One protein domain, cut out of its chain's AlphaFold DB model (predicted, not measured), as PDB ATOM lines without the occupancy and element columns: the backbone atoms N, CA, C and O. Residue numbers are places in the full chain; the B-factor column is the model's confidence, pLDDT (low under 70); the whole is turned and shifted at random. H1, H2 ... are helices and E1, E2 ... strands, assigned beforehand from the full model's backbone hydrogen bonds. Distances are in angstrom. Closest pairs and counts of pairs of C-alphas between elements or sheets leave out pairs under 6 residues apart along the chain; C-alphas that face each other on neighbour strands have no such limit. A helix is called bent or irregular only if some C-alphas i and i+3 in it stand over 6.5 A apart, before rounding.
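AT A GLANCE: This is residues 760 to 914 of the 936 residues of the protein "Hypothetical protein" of Haptolina brevifila (UniProt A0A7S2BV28). A strongly twisted sheet of five strands is covered on one face by long H2, with H1 and H5 over opposite ends of the sheet. H6 crosses the last turns of H2 beyond the sheet, and short H4 packs on H2 nearer its start. The 155 printed residues hold six named helices and five named strands, E1 E2 H1 H2 H3 E3 E4 E5 H4 H5 H6, with a mixed sheet ordered E1 E2 E3 E5 E4; the class is mixed, helices and strands. The whole is compact, radius of gyration of the C-alphas 15.4 A, spanning 43 by 33 by 25 A.

IN THESE COORDINATES: Find C-alpha 765 at (111.433, 59.118, 91.689), where E1, residues 765 to 769, begins; E2 is 778 to 782. H1, 783 to 792, is irregular, C-alphas 784 and 787 being 7.2 A apart. At (126.843, 52.066, 75.215) H2 begins, residues 795 to 818, 35.0 A long. H3, 820 to 829, is irregular, with 7.2 A between C-alphas 821 and 824. Then come E3, 830 to 834, E4, 843 to 846, E5, 849 to 853, and H4, 855 to 859. H5, 871 to 887, is 24.2 A long; H6, 895 to 914, is 28.1 A long and ends at (122.838, 23.066, 101.521).

HOW THE PARTS SIT: Start at the antiparallel hairpin E1 and E2, where N 766 and O 781 are 3.0 A apart. E2 and E3 are parallel (N 834 and O 780, 2.9 A), joined through H1, H2 and H3 as a strand-helix-strand unit, parallel strands with helices between. E3 and E5 are parallel (N 833 and O 852, 2.8 A); the hairpin E4 and E5 is antiparallel (N 844 and O 851, 2.9 A). H1, H2 and H5 on one face make two layers, helices over a sheet, at heights of 9.0, 10.4 and 8.7 A; H3 and H4 only graze the sheet. H2, the hub, touches H5 at Ala 811 and Thr 876, C-alphas 4.8 A apart, at a steep tilt of 55 degrees, and H6 at Ala 818 and Val 908, 5.1 A, about perpendicular at 88 degrees. In H4, H5 and H6 every O i to N i+4 pair is within hydrogen-bond range; H1 has 3 of 6, H2 19 of 20, H3 4 of 6.

THE WHOLE: The C-alphas of Ala 784 and Ser 914 are farthest apart, 45.0 A. The printed part has no cut, and H4 to H5 is the long link. Mean pLDDT of the printed part is 76.5, with H6 at 62.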
ATOM      1  N   LYS A 760     117.895  59.164 102.221       60.81
ATOM      2  CA  LYS A 760     116.709  59.392 101.384       60.81
ATOM      3  C   LYS A 760     117.124  59.731  99.934       60.81
ATOM      4  O   LYS A 760     118.229  60.247  99.733       60.81
ATOM      5  N   PRO A 761     116.281  59.471  98.913       62.16
ATOM      6  CA  PRO A 761     116.547  59.919  97.544       62.16
ATOM      7  C   PRO A 761     116.682  61.445  97.481       62.16
ATOM      8  O   PRO A 761     116.074  62.168  98.269       62.16
ATOM      9  N   SER A 762     117.474  61.942  96.531       61.84
ATOM     10  CA  SER A 762     117.697  63.386  96.348       61.84
ATOM     11  C   SER A 762     116.488  64.135  95.780       61.84
ATOM     12  O   SER A 762     116.434  65.363  95.840       61.84
ATOM     13  N   SER A 763     115.552  63.409  95.171       67.69
ATOM     14  CA  SER A 763     114.433  63.948  94.400       67.69
ATOM     15  C   SER A 763     113.294  62.925  94.284       67.69
ATOM     16  O   SER A 763     113.444  61.757  94.647       67.69
ATOM     17  N   GLU A 764     112.137  63.376  93.797       78.31
ATOM     18  CA  GLU A 764     110.996  62.521  93.450       78.31
ATOM     19  C   GLU A 764     111.396  61.485  92.381       78.31
ATOM     20  O   GLU A 764     111.906  61.856  91.319       78.31
ATOM     21  N   LEU A 765     111.132  60.197  92.637       84.06
ATOM     22  CA  LEU A 765     111.433  59.118  91.689       84.06
ATOM     23  C   LEU A 765     110.176  58.691  90.921       84.06
ATOM     24  O   LEU A 765     109.163  58.299  91.512       84.06
ATOM     25  N   LYS A 766     110.269  58.716  89.590       84.12
ATOM     26  CA  LYS A 766     109.189  58.380  88.647       84.12
ATOM     27  C   LYS A 766     109.533  57.125  87.861       84.12
ATOM     28  O   LYS A 766     110.708  56.835  87.653       84.12
ATOM     29  N   SER A 767     108.525  56.380  87.402       88.44
ATOM     30  CA  SER A 767     108.780  55.264  86.483       88.44
ATOM     31  C   SER A 767     109.191  55.831  85.127       88.44
ATOM     32  O   SER A 767     108.400  56.506  84.467       88.44
ATOM     33  N   LEU A 768     110.449  55.616  84.737       89.75
ATOM     34  CA  LEU A 768     110.996  56.057  83.457       89.75
ATOM     35  C   LEU A 768     111.356  54.844  82.597       89.75
ATOM     36  O   LEU A 768     111.979  53.886  83.065       89.75
ATOM     37  N   SER A 769     110.982  54.906  81.321       88.31
ATOM     38  CA  SER A 769     111.341  53.898  80.323       88.31
ATOM     39  C   SER A 769     112.850  53.893  80.072       88.31
ATOM     40  O   SER A 769     113.476  54.944  79.937       88.31
ATOM     41  N   VAL A 770     113.431  52.699  79.975       91.50
ATOM     42  CA  VAL A 770     114.867  52.479  79.780       91.50
ATOM     43  C   VAL A 770     115.129  51.910  78.387       91.50
ATOM     44  O   VAL A 770     114.399  51.042  77.911       91.50
ATOM     45  N   CYS A 771     116.192  52.372  77.731       90.56
ATOM     46  CA  CYS A 771     116.571  51.934  76.393       90.56
ATOM     47  C   CYS A 771     116.922  50.433  76.337       90.56
ATOM     48  O   CYS A 771     117.337  49.814  77.324       90.56
ATOM     49  N   ALA A 772     116.801  49.829  75.150       88.00
ATOM     50  CA  ALA A 772     117.052  48.398  74.958       88.00
ATOM     51  C   ALA A 772     118.486  47.975  75.345       88.00
ATOM     52  O   ALA A 772     118.677  46.901  75.920       88.00
ATOM     53  N   GLY A 773     119.487  48.832  75.106       84.56
ATOM     54  CA  GLY A 773     120.879  48.574  75.493       84.56
ATOM     55  C   GLY A 773     121.094  48.504  77.011       84.56
ATOM     56  O   GLY A 773     121.944  47.744  77.472       84.56
ATOM     57  N   ALA A 774     120.280  49.224  77.792       85.00
ATOM     58  CA  ALA A 774     120.266  49.201  79.258       85.00
ATOM     59  C   ALA A 774     119.223  48.220  79.848       85.00
ATOM     60  O   ALA A 774     118.897  48.266  81.039       85.00
ATOM     61  N   GLY A 775     118.717  47.296  79.024       84.00
ATOM     62  CA  GLY A 775     117.848  46.187  79.431       84.00
ATOM     63  C   GLY A 775     116.347  46.404  79.218       84.00
ATOM     64  O   GLY A 775     115.579  45.500  79.528       84.00
ATOM     65  N   GLY A 776     115.910  47.549  78.678       86.94
ATOM     66  CA  GLY A 776     114.494  47.793  78.369       86.94
ATOM     67  C   GLY A 776     113.589  47.972  79.600       86.94
ATOM     68  O   GLY A 776     114.065  48.053  80.735       86.94
ATOM     69  N   GLY A 777     112.271  48.007  79.389       89.19
ATOM     70  CA  GLY A 777     111.283  48.152  80.469       89.19
ATOM     71  C   GLY A 777     111.436  49.469  81.238       89.19
ATOM     72  O   GLY A 777     111.807  50.483  80.654       89.19
ATOM     73  N   GLU A 778     111.176  49.448  82.545       89.38
ATOM     74  CA  GLU A 778     111.166  50.651  83.393       89.38
ATOM     75  C   GLU A 778     112.105  50.549  84.607       89.38
ATOM     76  O   GLU A 778     112.511  49.455  85.026       89.38
ATOM     77  N   VAL A 779     112.464  51.714  85.154       89.50
ATOM     78  CA  VAL A 779     113.245  51.930  86.385       89.50
ATOM     79  C   VAL A 779     112.664  53.146  87.114       89.50
ATOM     80  O   VAL A 779     112.280  54.118  86.467       89.50
ATOM     81  N   LEU A 780     112.622  53.113  88.452       89.00
ATOM     82  CA  LEU A 780     112.251  54.282  89.260       89.00
ATOM     83  C   LEU A 780     113.438  55.246  89.341       89.00
ATOM     84  O   LEU A 780     114.453  54.926  89.961       89.00
ATOM     85  N   ALA A 781     113.338  56.401  88.694       88.00
ATOM     86  CA  ALA A 781     114.479  57.277  88.465       88.00
ATOM     87  C   ALA A 781     114.165  58.760  88.655       88.00
ATOM     88  O   ALA A 781     113.007  59.182  88.585       88.00
ATOM     89  N   ASP A 782     115.222  59.539  88.885       86.31
ATOM     90  CA  ASP A 782     115.144  60.996  88.923       86.31
ATOM     91  C   ASP A 782     114.814  61.575  87.532       86.31
ATOM     92  O   ASP A 782     115.216  61.042  86.493       86.31
ATOM     93  N   GLU A 783     114.085  62.692  87.513       83.88
ATOM     94  CA  GLU A 783     113.605  63.346  86.287       83.88
ATOM     95  C   GLU A 783     114.752  63.758  85.338       83.88
ATOM     96  O   GLU A 783     114.605  63.683  84.114       83.88
ATOM     97  N   ALA A 784     115.910  64.154  85.879       85.00
ATOM     98  CA  ALA A 784     117.063  64.603  85.096       85.00
ATOM     99  C   ALA A 784     117.789  63.438  84.393       85.00
ATOM    100  O   ALA A 784     118.351  63.615  83.310       85.00
ATOM    101  N   SER A 785     117.715  62.226  84.943       87.62
ATOM    102  CA  SER A 785     118.229  61.005  84.317       87.62
ATOM    103  C   SER A 785     117.389  60.500  83.135       87.62
ATOM    104  O   SER A 785     117.815  59.543  82.483       87.62
ATOM    105  N   ARG A 786     116.245  61.124  82.789       86.88
ATOM    106  CA  ARG A 786     115.390  60.667  81.672       86.88
ATOM    107  C   ARG A 786     116.154  60.508  80.356       86.88
ATOM    108  O   ARG A 786     116.032  59.457  79.740       86.88
ATOM    109  N   GLY A 787     116.937  61.502  79.932       84.44
ATOM    110  CA  GLY A 787     117.688  61.431  78.665       84.44
ATOM    111  C   GLY A 787     118.710  60.290  78.654       84.44
ATOM    112  O   GLY A 787     118.723  59.446  77.754       84.44
ATOM    113  N   LEU A 788     119.480  60.171  79.744       86.69
ATOM    114  CA  LEU A 788     120.449  59.090  79.948       86.69
ATOM    115  C   LEU A 788     119.797  57.704  79.839       86.69
ATOM    116  O   LEU A 788     120.341  56.827  79.170       86.69
ATOM    117  N   LEU A 789     118.640  57.507  80.475       88.69
ATOM    118  CA  LEU A 789     117.914  56.235  80.445       88.69
ATOM    119  C   LEU A 789     117.208  55.986  79.103       88.69
ATOM    120  O   LEU A 789     117.153  54.838  78.667       88.69
ATOM    121  N   ALA A 790     116.726  57.031  78.424       86.38
ATOM    122  CA  ALA A 790     116.071  56.938  77.118       86.38
ATOM    123  C   ALA A 790     117.043  56.612  75.969       86.38
ATOM    124  O   ALA A 790     116.658  55.919  75.026       86.38
ATOM    125  N   GLY A 791     118.307  57.044  76.054       82.69
ATOM    126  CA  GLY A 791     119.333  56.681  75.070       82.69
ATOM    127  C   GLY A 791     120.705  57.342  75.234       82.69
ATOM    128  O   GLY A 791     121.692  56.755  74.796       82.69
ATOM    129  N   ASP A 792     120.797  58.501  75.893       86.81
ATOM    130  CA  ASP A 792     122.006  59.348  75.883       86.81
ATOM    131  C   ASP A 792     123.189  58.758  76.676       86.81
ATOM    132  O   ASP A 792     124.333  59.206  76.564       86.81
ATOM    133  N   MET A 793     122.942  57.736  77.498       86.19
ATOM    134  CA  MET A 793     123.984  57.005  78.213       86.19
ATOM    135  C   MET A 793     124.899  56.252  77.234       86.19
ATOM    136  O   MET A 793     124.428  55.494  76.392       86.19
ATOM    137  N   LEU A 794     126.223  56.387  77.391       86.88
ATOM    138  CA  LEU A 794     127.226  55.668  76.586       86.88
ATOM    139  C   LEU A 794     126.946  54.155  76.530       86.88
ATOM    140  O   LEU A 794     126.654  53.550  77.558       86.88
ATOM    141  N   ALA A 795     127.138  53.500  75.379       85.31
ATOM    142  CA  ALA A 795     126.843  52.066  75.215       85.31
ATOM    143  C   ALA A 795     127.533  51.158  76.263       85.31
ATOM    144  O   ALA A 795     126.916  50.245  76.811       85.31
ATOM    145  N   GLY A 796     128.786  51.460  76.630       83.75
ATOM    146  CA  GLY A 796     129.515  50.753  77.695       83.75
ATOM    147  C   GLY A 796     128.969  50.980  79.115       83.75
ATOM    148  O   GLY A 796     129.265  50.186  80.005       83.75
ATOM    149  N   LYS A 797     128.164  52.028  79.331       84.38
ATOM    150  CA  LYS A 797     127.397  52.297  80.560       84.38
ATOM    151  C   LYS A 797     126.013  51.648  80.514       84.38
ATOM    152  O   LYS A 797     125.600  51.064  81.512       84.38
ATOM    153  N   GLN A 798     125.351  51.659  79.354       89.50
ATOM    154  CA  GLN A 798     124.097  50.928  79.139       89.50
ATOM    155  C   GLN A 798     124.281  49.432  79.448       89.50
ATOM    156  O   GLN A 798     123.542  48.874  80.256       89.50
ATOM    157  N   ALA A 799     125.339  48.812  78.915       86.12
ATOM    158  CA  ALA A 799     125.678  47.415  79.192       86.12
ATOM    159  C   ALA A 799     125.935  47.134  80.690       86.12
ATOM    160  O   ALA A 799     125.530  46.088  81.196       86.12
ATOM    161  N   GLN A 800     126.553  48.073  81.419       87.56
ATOM    162  CA  GLN A 800     126.756  47.968  82.871       87.56
ATOM    163  C   GLN A 800     125.433  48.049  83.647       87.56
ATOM    164  O   GLN A 800     125.223  47.258  84.564       87.56
ATOM    165  N   LEU A 801     124.521  48.951  83.266       90.38
ATOM    166  CA  LEU A 801     123.189  49.051  83.875       90.38
ATOM    167  C   LEU A 801     122.330  47.813  83.579       90.38
ATOM    168  O   LEU A 801     121.671  47.299  84.482       90.38
ATOM    169  N   LYS A 802     122.395  47.273  82.356       90.56
ATOM    170  CA  LYS A 802     121.763  45.992  82.015       90.56
ATOM    171  C   LYS A 802     122.272  44.866  82.923       90.56
ATOM    172  O   LYS A 802     121.467  44.223  83.592       90.56
ATOM    173  N   ALA A 803     123.593  44.698  83.025       84.94
ATOM    174  CA  ALA A 803     124.204  43.686  83.887       84.94
ATOM    175  C   ALA A 803     123.852  43.874  85.379       84.94
ATOM    176  O   ALA A 803     123.696  42.894  86.103       84.94
ATOM    177  N   ALA A 804     123.676  45.116  85.849       83.94
ATOM    178  CA  ALA A 804     123.290  45.400  87.234       83.94
ATOM    179  C   ALA A 804     121.827  45.013  87.517       83.94
ATOM    180  O   ALA A 804     121.517  44.473  88.579       83.94
ATOM    181  N   ARG A 805     120.926  45.223  86.546       91.25
ATOM    182  CA  ARG A 805     119.519  44.787  86.625       91.25
ATOM    183  C   ARG A 805     119.401  43.260  86.552       91.25
ATOM    184  O   ARG A 805     118.614  42.680  87.297       91.25
ATOM    185  N   GLU A 806     120.225  42.607  85.734       88.56
ATOM    186  CA  GLU A 806     120.351  41.143  85.691       88.56
ATOM    187  C   GLU A 806     120.877  40.582  87.028       88.56
ATOM    188  O   GLU A 806     120.280  39.658  87.583       88.56
ATOM    189  N   ALA A 807     121.917  41.192  87.612       79.56
ATOM    190  CA  ALA A 807     122.450  40.821  88.927       79.56
ATOM    191  C   ALA A 807     121.421  40.997  90.063       79.56
ATOM    192  O   ALA A 807     121.315  40.125  90.928       79.56
ATOM    193  N   LEU A 808     120.608  42.061  90.034       87.62
ATOM    194  CA  LEU A 808     119.496  42.254  90.974       87.62
ATOM    195  C   LEU A 808     118.416  41.171  90.801       87.62
ATOM    196  O   LEU A 808     117.870  40.687  91.791       87.62
ATOM    197  N   GLY A 809     118.142  40.737  89.568       86.38
ATOM    198  CA  GLY A 809     117.273  39.587  89.296       86.38
ATOM    199  C   GLY A 809     117.780  38.294  89.949       86.38
ATOM    200  O   GLY A 809     117.002  37.576  90.581       86.38
ATOM    201  N   VAL A 810     119.090  38.032  89.878       80.56
ATOM    202  CA  VAL A 810     119.724  36.889  90.561       80.56
ATOM    203  C   VAL A 810     119.635  37.029  92.086       80.56
ATOM    204  O   VAL A 810     119.268  36.062  92.753       80.56
ATOM    205  N   ALA A 811     119.892  38.216  92.645       80.12
ATOM    206  CA  ALA A 811     119.769  38.472  94.084       80.12
ATOM    207  C   ALA A 811     118.336  38.222  94.601       80.12
ATOM    208  O   ALA A 811     118.149  37.509  95.591       80.12
ATOM    209  N   LYS A 812     117.308  38.710  93.883       87.62
ATOM    210  CA  LYS A 812     115.894  38.412  94.184       87.62
ATOM    211  C   LYS A 812     115.626  36.902  94.195       87.62
ATOM    212  O   LYS A 812     115.032  36.395  95.145       87.62
ATOM    213  N   ALA A 813     116.099  36.177  93.179       83.12
ATOM    214  CA  ALA A 813     115.913  34.730  93.080       83.12
ATOM    215  C   ALA A 813     116.613  33.948  94.210       83.12
ATOM    216  O   ALA A 813     116.054  32.970  94.706       83.12
ATOM    217  N   LEU A 814     117.799  34.380  94.656       79.12
ATOM    218  CA  LEU A 814     118.521  33.763  95.776       79.12
ATOM    219  C   LEU A 814     117.766  33.915  97.105       79.12
ATOM    220  O   LEU A 814     117.557  32.918  97.800       79.12
ATOM    221  N   VAL A 815     117.297  35.127  97.428       83.31
ATOM    222  CA  VAL A 815     116.510  35.388  98.649       83.31
ATOM    223  C   VAL A 815     115.204  34.589  98.648       83.31
ATOM    224  O   VAL A 815     114.866  33.948  99.644       83.31
ATOM    225  N   VAL A 816     114.498  34.542  97.515       86.00
ATOM    226  CA  VAL A 816     113.259  33.759  97.381       86.00
ATOM    227  C   VAL A 816     113.517  32.250  97.472       86.00
ATOM    228  O   VAL A 816     112.730  31.537  98.087       86.00
ATOM    229  N   ARG A 817     114.631  31.731  96.938       76.94
ATOM    230  CA  ARG A 817     114.980  30.304  97.073       76.94
ATOM    231  C   ARG A 817     115.309  29.919  98.521       76.94
ATOM    232  O   ARG A 817     115.027  28.792  98.928       76.94
ATOM    233  N   ALA A 818     115.887  30.838  99.293       78.12
ATOM    234  CA  ALA A 818     116.167  30.656 100.714       78.12
ATOM    235  C   ALA A 818     114.895  30.700 101.583       78.12
ATOM    236  O   ALA A 818     114.697  29.844 102.453       78.12
ATOM    237  N   VAL A 819     114.009  31.664 101.309       83.75
ATOM    238  CA  VAL A 819     112.757  31.893 102.043       83.75
ATOM    239  C   VAL A 819     111.581  31.972 101.048       83.75
ATOM    240  O   VAL A 819     111.162  33.065 100.672       83.75
ATOM    241  N   PRO A 820     111.007  30.828 100.610       83.75
ATOM    242  CA  PRO A 820     110.002  30.793  99.533       83.75
ATOM    243  C   PRO A 820     108.735  31.618  99.783       83.75
ATOM    244  O   PRO A 820     108.122  32.119  98.840       83.75
ATOM    245  N   SER A 821     108.360  31.815 101.048       84.62
ATOM    246  CA  SER A 821     107.248  32.679 101.460       84.62
ATOM    247  C   SER A 821     107.448  34.157 101.093       84.62
ATOM    248  O   SER A 821     106.462  34.890 100.995       84.62
ATOM    249  N   LEU A 822     108.685  34.592 100.815       87.25
ATOM    250  CA  LEU A 822     108.985  35.936 100.331       87.25
ATOM    251  C   LEU A 822     108.678  36.167  98.850       87.25
ATOM    252  O   LEU A 822     108.599  37.338  98.498       87.25
ATOM    253  N   SER A 823     108.482  35.141  98.000       88.00
ATOM    254  CA  SER A 823     108.291  35.316  96.536       88.00
ATOM    255  C   SER A 823     107.332  36.461  96.216       88.00
ATOM    256  O   SER A 823     107.751  37.487  95.685       88.00
ATOM    257  N   LYS A 824     106.075  36.349  96.661       84.62
ATOM    258  CA  LYS A 824     105.054  37.368  96.403       84.62
ATOM    259  C   LYS A 824     105.478  38.764  96.874       84.62
ATOM    260  O   LYS A 824     105.202  39.737  96.185       84.62
ATOM    261  N   LEU A 825     106.148  38.872  98.023       85.38
ATOM    262  CA  LEU A 825     106.602  40.158  98.551       85.38
ATOM    263  C   LEU A 825     107.735  40.734  97.687       85.38
ATOM    264  O   LEU A 825     107.631  41.858  97.218       85.38
ATOM    265  N   VAL A 826     108.778  39.948  97.421       88.06
ATOM    266  CA  VAL A 826     109.951  40.337  96.624       88.06
ATOM    267  C   VAL A 826     109.559  40.707  95.188       88.06
ATOM    268  O   VAL A 826     110.081  41.676  94.629       88.06
ATOM    269  N   ASP A 827     108.602  40.002  94.594       84.81
ATOM    270  CA  ASP A 827     108.091  40.288  93.254       84.81
ATOM    271  C   ASP A 827     107.209  41.550  93.237       84.81
ATOM    272  O   ASP A 827     107.435  42.457  92.424       84.81
ATOM    273  N   GLU A 828     106.277  41.690  94.187       83.31
ATOM    274  CA  GLU A 828     105.394  42.859  94.270       83.31
ATOM    275  C   GLU A 828     106.107  44.156  94.678       83.31
ATOM    276  O   GLU A 828     105.647  45.211  94.248       83.31
ATOM    277  N   THR A 829     107.188  44.127  95.472       84.31
ATOM    278  CA  THR A 829     107.740  45.349  96.103       84.31
ATOM    279  C   THR A 829     109.112  45.792  95.622       84.31
ATOM    280  O   THR A 829     109.379  46.992  95.655       84.31
ATOM    281  N   VAL A 830     109.986  44.877  95.194       89.44
ATOM    282  CA  VAL A 830     111.379  45.226  94.866       89.44
ATOM    283  C   VAL A 830     111.455  45.750  93.440       89.44
ATOM    284  O   VAL A 830     111.072  45.052  92.490       89.44
ATOM    285  N   ARG A 831     111.965  46.973  93.291       88.56
ATOM    286  CA  ARG A 831     112.147  47.687  92.025       88.56
ATOM    287  C   ARG A 831     113.600  48.129  91.862       88.56
ATOM    288  O   ARG A 831     114.265  48.495  92.827       88.56
ATOM    289  N   ALA A 832     114.082  48.094  90.622       90.38
ATOM    290  CA  ALA A 832     115.337  48.741  90.264       90.38
ATOM    291  C   ALA A 832     115.131  50.261  90.275       90.38
ATOM    292  O   ALA A 832     114.130  50.750  89.740       90.38
ATOM    293  N   GLY A 833     116.077  50.979  90.870       88.69
ATOM    294  CA  GLY A 833     116.104  52.431  90.934       88.69
ATOM    295  C   GLY A 833     117.362  53.027  90.309       88.69
ATOM    296  O   GLY A 833     118.385  52.352  90.155       88.69
ATOM    297  N   TRP A 834     117.282  54.305  89.958       87.69
ATOM    298  CA  TRP A 834     118.402  55.100  89.472       87.69
ATOM    299  C   TRP A 834     118.240  56.548  89.946       87.69
ATOM    300  O   TRP A 834     117.561  57.349  89.311       87.69
ATOM    301  N   ASP A 835     118.870  56.880  91.070       83.75
ATOM    302  CA  ASP A 835     119.079  58.271  91.473       83.75
ATOM    303  C   ASP A 835     120.473  58.678  91.002       83.75
ATOM    304  O   ASP A 835     121.499  58.280  91.556       83.75
ATOM    305  N   GLY A 836     120.512  59.424  89.901       72.38
ATOM    306  CA  GLY A 836     121.742  59.878  89.284       72.38
ATOM    307  C   GLY A 836     122.466  60.959  90.089       72.38
ATOM    308  O   GLY A 836     123.669  61.131  89.875       72.38
ATOM    309  N   ALA A 837     121.783  61.675  90.981       69.12
ATOM    310  CA  ALA A 837     122.367  62.754  91.774       69.12
ATOM    311  C   ALA A 837     122.888  62.271  93.140       69.12
ATOM    312  O   ALA A 837     123.812  62.877  93.681       69.12
ATOM    313  N   ASN A 838     122.354  61.167  93.671       67.75
ATOM    314  CA  ASN A 838     122.705  60.632  94.983       67.75
ATOM    315  C   ASN A 838     123.405  59.267  94.902       67.75
ATOM    316  O   ASN A 838     122.797  58.244  94.586       67.75
ATOM    317  N   SER A 839     124.688  59.237  95.267       64.75
ATOM    318  CA  SER A 839     125.464  58.002  95.447       64.75
ATOM    319  C   SER A 839     125.545  57.523  96.903       64.75
ATOM    320  O   SER A 839     126.331  56.626  97.195       64.75
ATOM    321  N   GLY A 840     124.805  58.146  97.826       57.41
ATOM    322  CA  GLY A 840     124.891  57.902  99.269       57.41
ATOM    323  C   GLY A 840     124.122  56.678  99.773       57.41
ATOM    324  O   GLY A 840     124.306  56.301 100.924       57.41
ATOM    325  N   TYR A 841     123.285  56.050  98.943       66.12
ATOM    326  CA  TYR A 841     122.495  54.873  99.316       66.12
ATOM    327  C   TYR A 841     122.500  53.797  98.222       66.12
ATOM    328  O   TYR A 841     122.449  54.106  97.028       66.12
ATOM    329  N   ALA A 842     122.535  52.530  98.645       67.56
ATOM    330  CA  ALA A 842     122.398  51.357  97.774       67.56
ATOM    331  C   ALA A 842     120.929  50.916  97.612       67.56
ATOM    332  O   ALA A 842     120.545  50.392  96.568       67.56
ATOM    333  N   GLY A 843     120.085  51.176  98.611       75.06
ATOM    334  CA  GLY A 843     118.644  50.956  98.551       75.06
ATOM    335  C   GLY A 843     117.892  51.768  99.606       75.06
ATOM    336  O   GLY A 843     118.516  52.460 100.408       75.06
ATOM    337  N   PHE A 844     116.561  51.720  99.546       74.81
ATOM    338  CA  PHE A 844     115.669  52.153 100.622       74.81
ATOM    339  C   PHE A 844     114.318  51.419 100.566       74.81
ATOM    340  O   PHE A 844     113.884  50.935  99.511       74.81
ATOM    341  N   CYS A 845     113.596  51.433 101.686       76.00
ATOM    342  CA  CYS A 845     112.234  50.935 101.836       76.00
ATOM    343  C   CYS A 845     111.260  52.086 102.149       76.00
ATOM    344  O   CYS A 845     111.355  52.719 103.197       76.00
ATOM    345  N   VAL A 846     110.268  52.319 101.279       70.12
ATOM    346  CA  VAL A 846     109.165  53.280 101.504       70.12
ATOM    347  C   VAL A 846     107.851  52.520 101.585       70.12
ATOM    348  O   VAL A 846     107.212  52.249 100.566       70.12
ATOM    349  N   GLY A 847     107.448  52.165 102.810       65.31
ATOM    350  CA  GLY A 847     106.130  51.632 103.180       65.31
ATOM    351  C   GLY A 847     105.681  50.360 102.441       65.31
ATOM    352  O   GLY A 847     105.594  49.274 103.024       65.31
ATOM    353  N   ARG A 848     105.312  50.491 101.161       70.06
ATOM    354  CA  ARG A 848     104.967  49.394 100.244       70.06
ATOM    355  C   ARG A 848     106.174  48.883  99.448       70.06
ATOM    356  O   ARG A 848     106.208  47.670  99.224       70.06
ATOM    357  N   TRP A 849     107.088  49.762  99.035       79.56
ATOM    358  CA  TRP A 849     108.113  49.545  98.005       79.56
ATOM    359  C   TRP A 849     109.525  49.384  98.580       79.56
ATOM    360  O   TRP A 849     109.852  50.003  99.588       79.56
ATOM    361  N   ILE A 850     110.366  48.610  97.888       85.69
ATOM    362  CA  ILE A 850     111.828  48.604  98.047       85.69
ATOM    363  C   ILE A 850     112.430  49.097  96.730       85.69
ATOM    364  O   ILE A 850     112.136  48.531  95.675       85.69
ATOM    365  N   VAL A 851     113.288  50.111  96.788       86.25
ATOM    366  CA  VAL A 851     114.003  50.650  95.625       86.25
ATOM    367  C   VAL A 851     115.492  50.392  95.812       86.25
ATOM    368  O   VAL A 851     116.073  50.851  96.788       86.25
ATOM    369  N   VAL A 852     116.112  49.657  94.887       88.31
ATOM    370  CA  VAL A 852     117.559  49.374  94.906       88.31
ATOM    371  C   VAL A 852     118.245  50.259  93.870       88.31
ATOM    372  O   VAL A 852     118.015  50.094  92.671       88.31
ATOM    373  N   ASN A 853     119.052  51.219  94.322       86.44
ATOM    374  CA  ASN A 853     119.695  52.216  93.473       86.44
ATOM    375  C   ASN A 853     120.921  51.620  92.772       86.44
ATOM    376  O   ASN A 853     121.929  51.304  93.400       86.44
ATOM    377  N   LEU A 854     120.848  51.489  91.448       87.88
ATOM    378  CA  LEU A 854     121.928  50.923  90.633       87.88
ATOM    379  C   LEU A 854     122.926  51.989  90.148       87.88
ATOM    380  O   LEU A 854     123.991  51.646  89.626       87.88
ATOM    381  N   ALA A 855     122.620  53.278  90.336       82.50
ATOM    382  CA  ALA A 855     123.491  54.373  89.920       82.50
ATOM    383  C   ALA A 855     124.889  54.353  90.583       82.50
ATOM    384  O   ALA A 855     125.852  54.563  89.846       82.50
ATOM    385  N   PRO A 856     125.075  54.045  91.888       75.19
ATOM    386  CA  PRO A 856     126.406  53.967  92.501       75.19
ATOM    387  C   PRO A 856     127.278  52.888  91.844       75.19
ATOM    388  O   PRO A 856     128.397  53.168  91.410       75.19
ATOM    389  N   MET A 857     126.728  51.677  91.679       75.75
ATOM    390  CA  MET A 857     127.424  50.528  91.082       75.75
ATOM    391  C   MET A 857     127.843  50.794  89.632       75.75
ATOM    392  O   MET A 857     128.936  50.418  89.213       75.75
ATOM    393  N   VAL A 858     126.982  51.459  88.853       80.44
ATOM    394  CA  VAL A 858     127.259  51.761  87.443       80.44
ATOM    395  C   VAL A 858     128.163  52.985  87.296       80.44
ATOM    396  O   VAL A 858     129.043  52.976  86.435       80.44
ATOM    397  N   LYS A 859     128.005  54.042  88.104       73.69
ATOM    398  CA  LYS A 859     128.820  55.267  87.995       73.69
ATOM    399  C   LYS A 859     130.236  55.104  88.553       73.69
ATOM    400  O   LYS A 859     131.150  55.673  87.967       73.69
ATOM    401  N   GLY A 860     130.441  54.290  89.592       64.94
ATOM    402  CA  GLY A 860     131.759  54.056  90.207       64.94
ATOM    403  C   GLY A 860     132.785  53.309  89.337       64.94
ATOM    404  O   GLY A 860     133.956  53.222  89.696       64.94
ATOM    405  N   LEU A 861     132.377  52.769  88.184       68.25
ATOM    406  CA  LEU A 861     133.242  52.019  87.265       68.25
ATOM    407  C   LEU A 861     133.652  52.861  86.040       68.25
ATOM    408  O   LEU A 861     132.857  53.672  85.563       68.25
ATOM    409  N   PRO A 862     134.813  52.611  85.408       74.12
ATOM    410  CA  PRO A 862     135.072  53.046  84.032       74.12
ATOM    411  C   PRO A 862     134.022  52.483  83.056       74.12
ATOM    412  O   PRO A 862     133.488  51.396  83.282       74.12
ATOM    413  N   SER A 863     133.710  53.196  81.968       74.12
ATOM    414  CA  SER A 863     132.765  52.714  80.941       74.12
ATOM    415  C   SER A 863     133.247  51.402  80.307       74.12
ATOM    416  O   SER A 863     134.434  51.259  80.027       74.12
ATOM    417  N   GLY A 864     132.348  50.435  80.094       63.06
ATOM    418  CA  GLY A 864     132.669  49.150  79.455       63.06
ATOM    419  C   GLY A 864     133.420  48.129  80.324       63.06
ATOM    420  O   GLY A 864     133.609  46.995  79.890       63.06
ATOM    421  N   ARG A 865     133.817  48.472  81.559       72.81
ATOM    422  CA  ARG A 865     134.361  47.496  82.523       72.81
ATOM    423  C   ARG A 865     133.250  46.541  82.985       72.81
ATOM    424  O   ARG A 865     132.139  46.989  83.256       72.81
ATOM    425  N   ALA A 866     133.535  45.248  83.124       70.88
ATOM    426  CA  ALA A 866     132.593  44.321  83.758       70.88
ATOM    427  C   ALA A 866     132.278  44.742  85.211       70.88
ATOM    428  O   ALA A 866     133.099  45.399  85.860       70.88
ATOM    429  N   LEU A 867     131.104  44.354  85.720       66.12
ATOM    430  CA  LEU A 867     130.764  44.540  87.134       66.12
ATOM    431  C   LEU A 867     131.723  43.747  88.051       66.12
ATOM    432  O   LEU A 867     132.275  42.728  87.620       66.12
ATOM    433  N   PRO A 868     131.894  44.173  89.317       63.19
ATOM    434  CA  PRO A 868     132.520  43.359  90.358       63.19
ATOM    435  C   PRO A 868     131.855  41.973  90.471       63.19
ATOM    436  O   PRO A 868     130.645  41.833  90.278       63.19
ATOM    437  N   LYS A 869     132.633  40.923  90.763       55.16
ATOM    438  CA  LYS A 869     132.146  39.517  90.803       55.16
ATOM    439  C   LYS A 869     131.207  39.242  91.986       55.16
ATOM    440  O   LYS A 869     130.458  38.271  91.995       55.16
ATOM    441  N   ASP A 870     131.315  40.112  92.968       56.34
ATOM    442  CA  ASP A 870     130.618  40.298  94.228       56.34
ATOM    443  C   ASP A 870     129.329  41.129  94.080       56.34
ATOM    444  O   ASP A 870     128.513  41.130  94.990       56.34
ATOM    445  N   ALA A 871     129.048  41.735  92.917       60.38
ATOM    446  CA  ALA A 871     127.855  42.569  92.710       60.38
ATOM    447  C   ALA A 871     126.519  41.872  93.062       60.38
ATOM    448  O   ALA A 871     125.587  42.524  93.525       60.38
ATOM    449  N   VAL A 872     126.416  40.548  92.882       68.88
ATOM    450  CA  VAL A 872     125.236  39.763  93.302       68.88
ATOM    451  C   VAL A 872     125.160  39.612  94.829       68.88
ATOM    452  O   VAL A 872     124.060  39.579  95.374       68.88
ATOM    453  N   HIS A 873     126.298  39.538  95.524       62.94
ATOM    454  CA  HIS A 873     126.371  39.487  96.987       62.94
ATOM    455  C   HIS A 873     125.937  40.826  97.592       62.94
ATOM    456  O   HIS A 873     124.997  40.842  98.382       62.94
ATOM    457  N   GLU A 874     126.497  41.938  97.108       60.81
ATOM    458  CA  GLU A 874     126.122  43.299  97.520       60.81
ATOM    459  C   GLU A 874     124.621  43.566  97.346       60.81
ATOM    460  O   GLU A 874     123.938  44.019  98.268       60.81
ATOM    461  N   LEU A 875     124.063  43.202  96.186       74.12
ATOM    462  CA  LEU A 875     122.626  43.324  95.918       74.12
ATOM    463  C   LEU A 875     121.774  42.371  96.773       74.12
ATOM    464  O   LEU A 875     120.619  42.681  97.054       74.12
ATOM    465  N   THR A 876     122.323  41.238  97.223       77.19
ATOM    466  CA  THR A 876     121.640  40.306  98.138       77.19
ATOM    467  C   THR A 876     121.632  40.835  99.574       77.19
ATOM    468  O   THR A 876     120.585  40.796 100.217       77.19
ATOM    469  N   LEU A 877     122.750  41.385 100.066       70.19
ATOM    470  CA  LEU A 877     122.826  42.029 101.383       70.19
ATOM    471  C   LEU A 877     121.941  43.282 101.442       70.19
ATOM    472  O   LEU A 877     121.149  43.421 102.374       70.19
ATOM    473  N   THR A 878     121.995  44.129 100.407       72.81
ATOM    474  CA  THR A 878     121.108  45.297 100.244       72.81
ATOM    475  C   THR A 878     119.640  44.869 100.268       72.81
ATOM    476  O   THR A 878     118.832  45.438 100.997       72.81
ATOM    477  N   LEU A 879     119.278  43.811  99.534       84.19
ATOM    478  CA  LEU A 879     117.910  43.297  99.536       84.19
ATOM    479  C   LEU A 879     117.484  42.755 100.915       84.19
ATOM    480  O   LEU A 879     116.341  42.971 101.312       84.19
ATOM    481  N   CYS A 880     118.372  42.106 101.674       82.62
ATOM    482  CA  CYS A 880     118.064  41.659 103.039       82.62
ATOM    483  C   CYS A 880     117.893  42.836 104.021       82.62
ATOM    484  O   CYS A 880     116.994  42.789 104.859       82.62
ATOM    485  N   HIS A 881     118.692  43.903 103.882       77.69
ATOM    486  CA  HIS A 881     118.567  45.151 104.651       77.69
ATOM    487  C   HIS A 881     117.186  45.794 104.448       77.69
ATOM    488  O   HIS A 881     116.456  46.049 105.407       77.69
ATOM    489  N   GLU A 882     116.775  45.982 103.191       79.00
ATOM    490  CA  GLU A 882     115.489  46.616 102.880       79.00
ATOM    491  C   GLU A 882     114.280  45.719 103.170       79.00
ATOM    492  O   GLU A 882     113.210  46.214 103.529       79.00
ATOM    493  N   LEU A 883     114.426  44.394 103.072       84.62
ATOM    494  CA  LEU A 883     113.377  43.461 103.486       84.62
ATOM    495  C   LEU A 883     113.151  43.472 105.002       84.62
ATOM    496  O   LEU A 883     112.003  43.326 105.420       84.62
ATOM    497  N   ALA A 884     114.185  43.696 105.818       75.94
ATOM    498  CA  ALA A 884     114.016  43.870 107.259       75.94
ATOM    499  C   ALA A 884     113.194  45.136 107.584       75.94
ATOM    500  O   ALA A 884     112.229  45.040 108.341       75.94
ATOM    501  N   HIS A 885     113.459  46.275 106.922       71.62
ATOM    502  CA  HIS A 885     112.623  47.494 107.034       71.62
ATOM    503  C   HIS A 885     111.178  47.266 106.561       71.62
ATOM    504  O   HIS A 885     110.223  47.793 107.134       71.62
ATOM    505  N   LEU A 886     110.996  46.453 105.515       79.12
ATOM    506  CA  LEU A 886     109.683  46.148 104.939       79.12
ATOM    507  C   LEU A 886     108.826  45.225 105.828       79.12
ATOM    508  O   LEU A 886     107.592  45.236 105.713       79.12
ATOM    509  N   LEU A 887     109.470  44.410 106.668       79.94
ATOM    510  CA  LEU A 887     108.832  43.516 107.635       79.94
ATOM    511  C   LEU A 887     108.567  44.238 108.965       79.94
ATOM    512  O   LEU A 887     107.409  44.287 109.385       79.94
ATOM    513  N   GLU A 888     109.583  44.877 109.553       72.62
ATOM    514  CA  GLU A 888     109.506  45.567 110.851       72.62
ATOM    515  C   GLU A 888     109.332  47.084 110.698       72.62
ATOM    516  O   GLU A 888     110.179  47.912 111.041       72.62
ATOM    517  N   ARG A 889     108.165  47.450 110.157       65.12
ATOM    518  CA  ARG A 889     107.757  48.841 109.920       65.12
ATOM    519  C   ARG A 889     107.786  49.679 111.203       65.12
ATOM    520  O   ARG A 889     106.952  49.477 112.085       65.12
ATOM    521  N   GLY A 890     108.660  50.684 111.232       53.50
ATOM    522  CA  GLY A 890     108.788  51.642 112.334       53.50
ATOM    523  C   GLY A 890     109.793  51.243 113.419       53.50
ATOM    524  O   GLY A 890     109.967  51.999 114.369       53.50
ATOM    525  N   ALA A 891     110.486  50.105 113.281       48.94
ATOM    526  CA  ALA A 891     111.525  49.681 114.223       48.94
ATOM    527  C   ALA A 891     112.859  50.449 114.070       48.94
ATOM    528  O   ALA A 891     113.756  50.286 114.901       48.94
ATOM    529  N   ASN A 892     113.009  51.268 113.014       55.59
ATOM    530  CA  ASN A 892     114.293  51.812 112.539       55.59
ATOM    531  C   ASN A 892     115.340  50.683 112.415       55.59
ATOM    532  O   ASN A 892     114.969  49.527 112.235       55.59
ATOM    533  N   HIS A 893     116.635  50.961 112.574       56.62
ATOM    534  CA  HIS A 893     117.659  49.914 112.722       56.62
ATOM    535  C   HIS A 893     117.676  49.272 114.126       56.62
ATOM    536  O   HIS A 893     118.718  48.816 114.589       56.62
ATOM    537  N   GLY A 894     116.546  49.241 114.841       46.41
ATOM    538  CA  GLY A 894     116.425  48.688 116.193       46.41
ATOM    539  C   GLY A 894     116.729  47.186 116.295       46.41
ATOM    540  O   GLY A 894     117.008  46.508 115.307       46.41
ATOM    541  N   SER A 895     116.666  46.636 117.510       47.56
ATOM    542  CA  SER A 895     116.961  45.216 117.775       47.56
ATOM    543  C   SER A 895     116.080  44.254 116.967       47.56
ATOM    544  O   SER A 895     116.591  43.284 116.410       47.56
ATOM    545  N   GLU A 896     114.784  44.548 116.835       55.47
ATOM    546  CA  GLU A 896     113.828  43.759 116.038       55.47
ATOM    547  C   GLU A 896     114.191  43.748 114.543       55.47
ATOM    548  O   GLU A 896     114.120  42.709 113.879       55.47
ATOM    549  N   TRP A 897     114.661  44.886 114.023       72.31
ATOM    550  CA  TRP A 897     115.160  45.009 112.656       72.31
ATOM    551  C   TRP A 897     116.478  44.248 112.462       72.31
ATOM    552  O   TRP A 897     116.568  43.441 111.538       72.31
ATOM    553  N   ARG A 898     117.465  44.421 113.361       57.22
ATOM    554  CA  ARG A 898     118.770  43.725 113.299       57.22
ATOM    555  C   ARG A 898     118.582  42.201 113.325       57.22
ATOM    556  O   ARG A 898     119.138  41.497 112.484       57.22
ATOM    557  N   ALA A 899     117.725  41.693 114.215       57.94
ATOM    558  CA  ALA A 899     117.390  40.270 114.298       57.94
ATOM    559  C   ALA A 899     116.667  39.743 113.042       57.94
ATOM    560  O   ALA A 899     116.889  38.602 112.622       57.94
ATOM    561  N   THR A 900     115.825  40.568 112.412       66.75
ATOM    562  CA  THR A 900     115.140  40.222 111.155       66.75
ATOM    563  C   THR A 900     116.114  40.228 109.969       66.75
ATOM    564  O   THR A 900     116.062  39.318 109.141       66.75
ATOM    565  N   GLN A 901     117.050  41.185 109.907       72.44
ATOM    566  CA  GLN A 901     118.106  41.234 108.892       72.44
ATOM    567  C   GLN A 901     119.026  40.006 108.983       72.44
ATOM    568  O   GLN A 901     119.228  39.333 107.972       72.44
ATOM    569  N   ASP A 902     119.534  39.675 110.176       63.28
ATOM    570  CA  ASP A 902     120.357  38.475 110.384       63.28
ATOM    571  C   ASP A 902     119.578  37.205 110.014       63.28
ATOM    572  O   ASP A 902     120.056  36.411 109.210       63.28
ATOM    573  N   SER A 903     118.323  37.059 110.458       69.38
ATOM    574  CA  SER A 903     117.479  35.907 110.089       69.38
ATOM    575  C   SER A 903     117.331  35.723 108.566       69.38
ATOM    576  O   SER A 903     117.307  34.587 108.082       69.38
ATOM    577  N   LEU A 904     117.265  36.817 107.796       74.69
ATOM    578  CA  LEU A 904     117.235  36.786 106.329       74.69
ATOM    579  C   LEU A 904     118.595  36.385 105.730       74.69
ATOM    580  O   LEU A 904     118.644  35.508 104.863       74.69
ATOM    581  N   VAL A 905     119.696  36.975 106.207       71.50
ATOM    582  CA  VAL A 905     121.061  36.678 105.732       71.50
ATOM    583  C   VAL A 905     121.447  35.226 106.042       71.50
ATOM    584  O   VAL A 905     121.865  34.495 105.141       71.50
ATOM    585  N   GLN A 906     121.216  34.759 107.270       63.72
ATOM    586  CA  GLN A 906     121.462  33.376 107.694       63.72
ATOM    587  C   GLN A 906     120.667  32.377 106.841       63.72
ATOM    588  O   GLN A 906     121.216  31.363 106.407       63.72
ATOM    589  N   ALA A 907     119.397  32.666 106.527       70.31
ATOM    590  CA  ALA A 907     118.598  31.805 105.655       70.31
ATOM    591  C   ALA A 907     119.215  31.663 104.249       70.31
ATOM    592  O   ALA A 907     119.233  30.560 103.695       70.31
ATOM    593  N   VAL A 908     119.764  32.747 103.685       69.19
ATOM    594  CA  VAL A 908     120.470  32.729 102.392       69.19
ATOM    595  C   VAL A 908     121.772  31.926 102.475       69.19
ATOM    596  O   VAL A 908     122.004  31.054 101.634       69.19
ATOM    597  N   LEU A 909     122.596  32.145 103.504       62.53
ATOM    598  CA  LEU A 909     123.868  31.434 103.700       62.53
ATOM    599  C   LEU A 909     123.675  29.918 103.916       62.53
ATOM    600  O   LEU A 909     124.397  29.099 103.332       62.53
ATOM    601  N   LEU A 910     122.657  29.525 104.688       56.41
ATOM    602  CA  LEU A 910     122.282  28.123 104.908       56.41
ATOM    603  C   LEU A 910     121.724  27.461 103.634       56.41
ATOM    604  O   LEU A 910     121.975  26.281 103.382       56.41
ATOM    605  N   ASN A 911     121.013  28.210 102.785       62.88
ATOM    606  CA  ASN A 911     120.532  27.707 101.496       62.88
ATOM    607  C   ASN A 911     121.677  27.463 100.498       62.88
ATOM    608  O   ASN A 911     121.679  26.448  99.803       62.88
ATOM    609  N   LEU A 912     122.663  28.367 100.445       55.62
ATOM    610  CA  LEU A 912     123.845  28.233  99.587       55.62
ATOM    611  C   LEU A 912     124.705  27.019  99.965       55.62
ATOM    612  O   LEU A 912     125.109  26.262  99.084       55.62
ATOM    613  N   SER A 913     124.938  26.798 101.260       43.19
ATOM    614  CA  SER A 913     125.711  25.648 101.756       43.19
ATOM    615  C   SER A 913     124.976  24.311 101.572       43.19
ATOM    616  O   SER A 913     125.599  23.322 101.192       43.19
ATOM    617  N   SER A 914     123.647  24.282 101.728       39.69
ATOM    618  CA  SER A 914     122.838  23.066 101.521       39.69
ATOM    619  C   SER A 914     122.900  22.515 100.087       39.69
ATOM    620  O   SER A 914     122.819  21.303  99.887       39.69
TER     621      SER A 914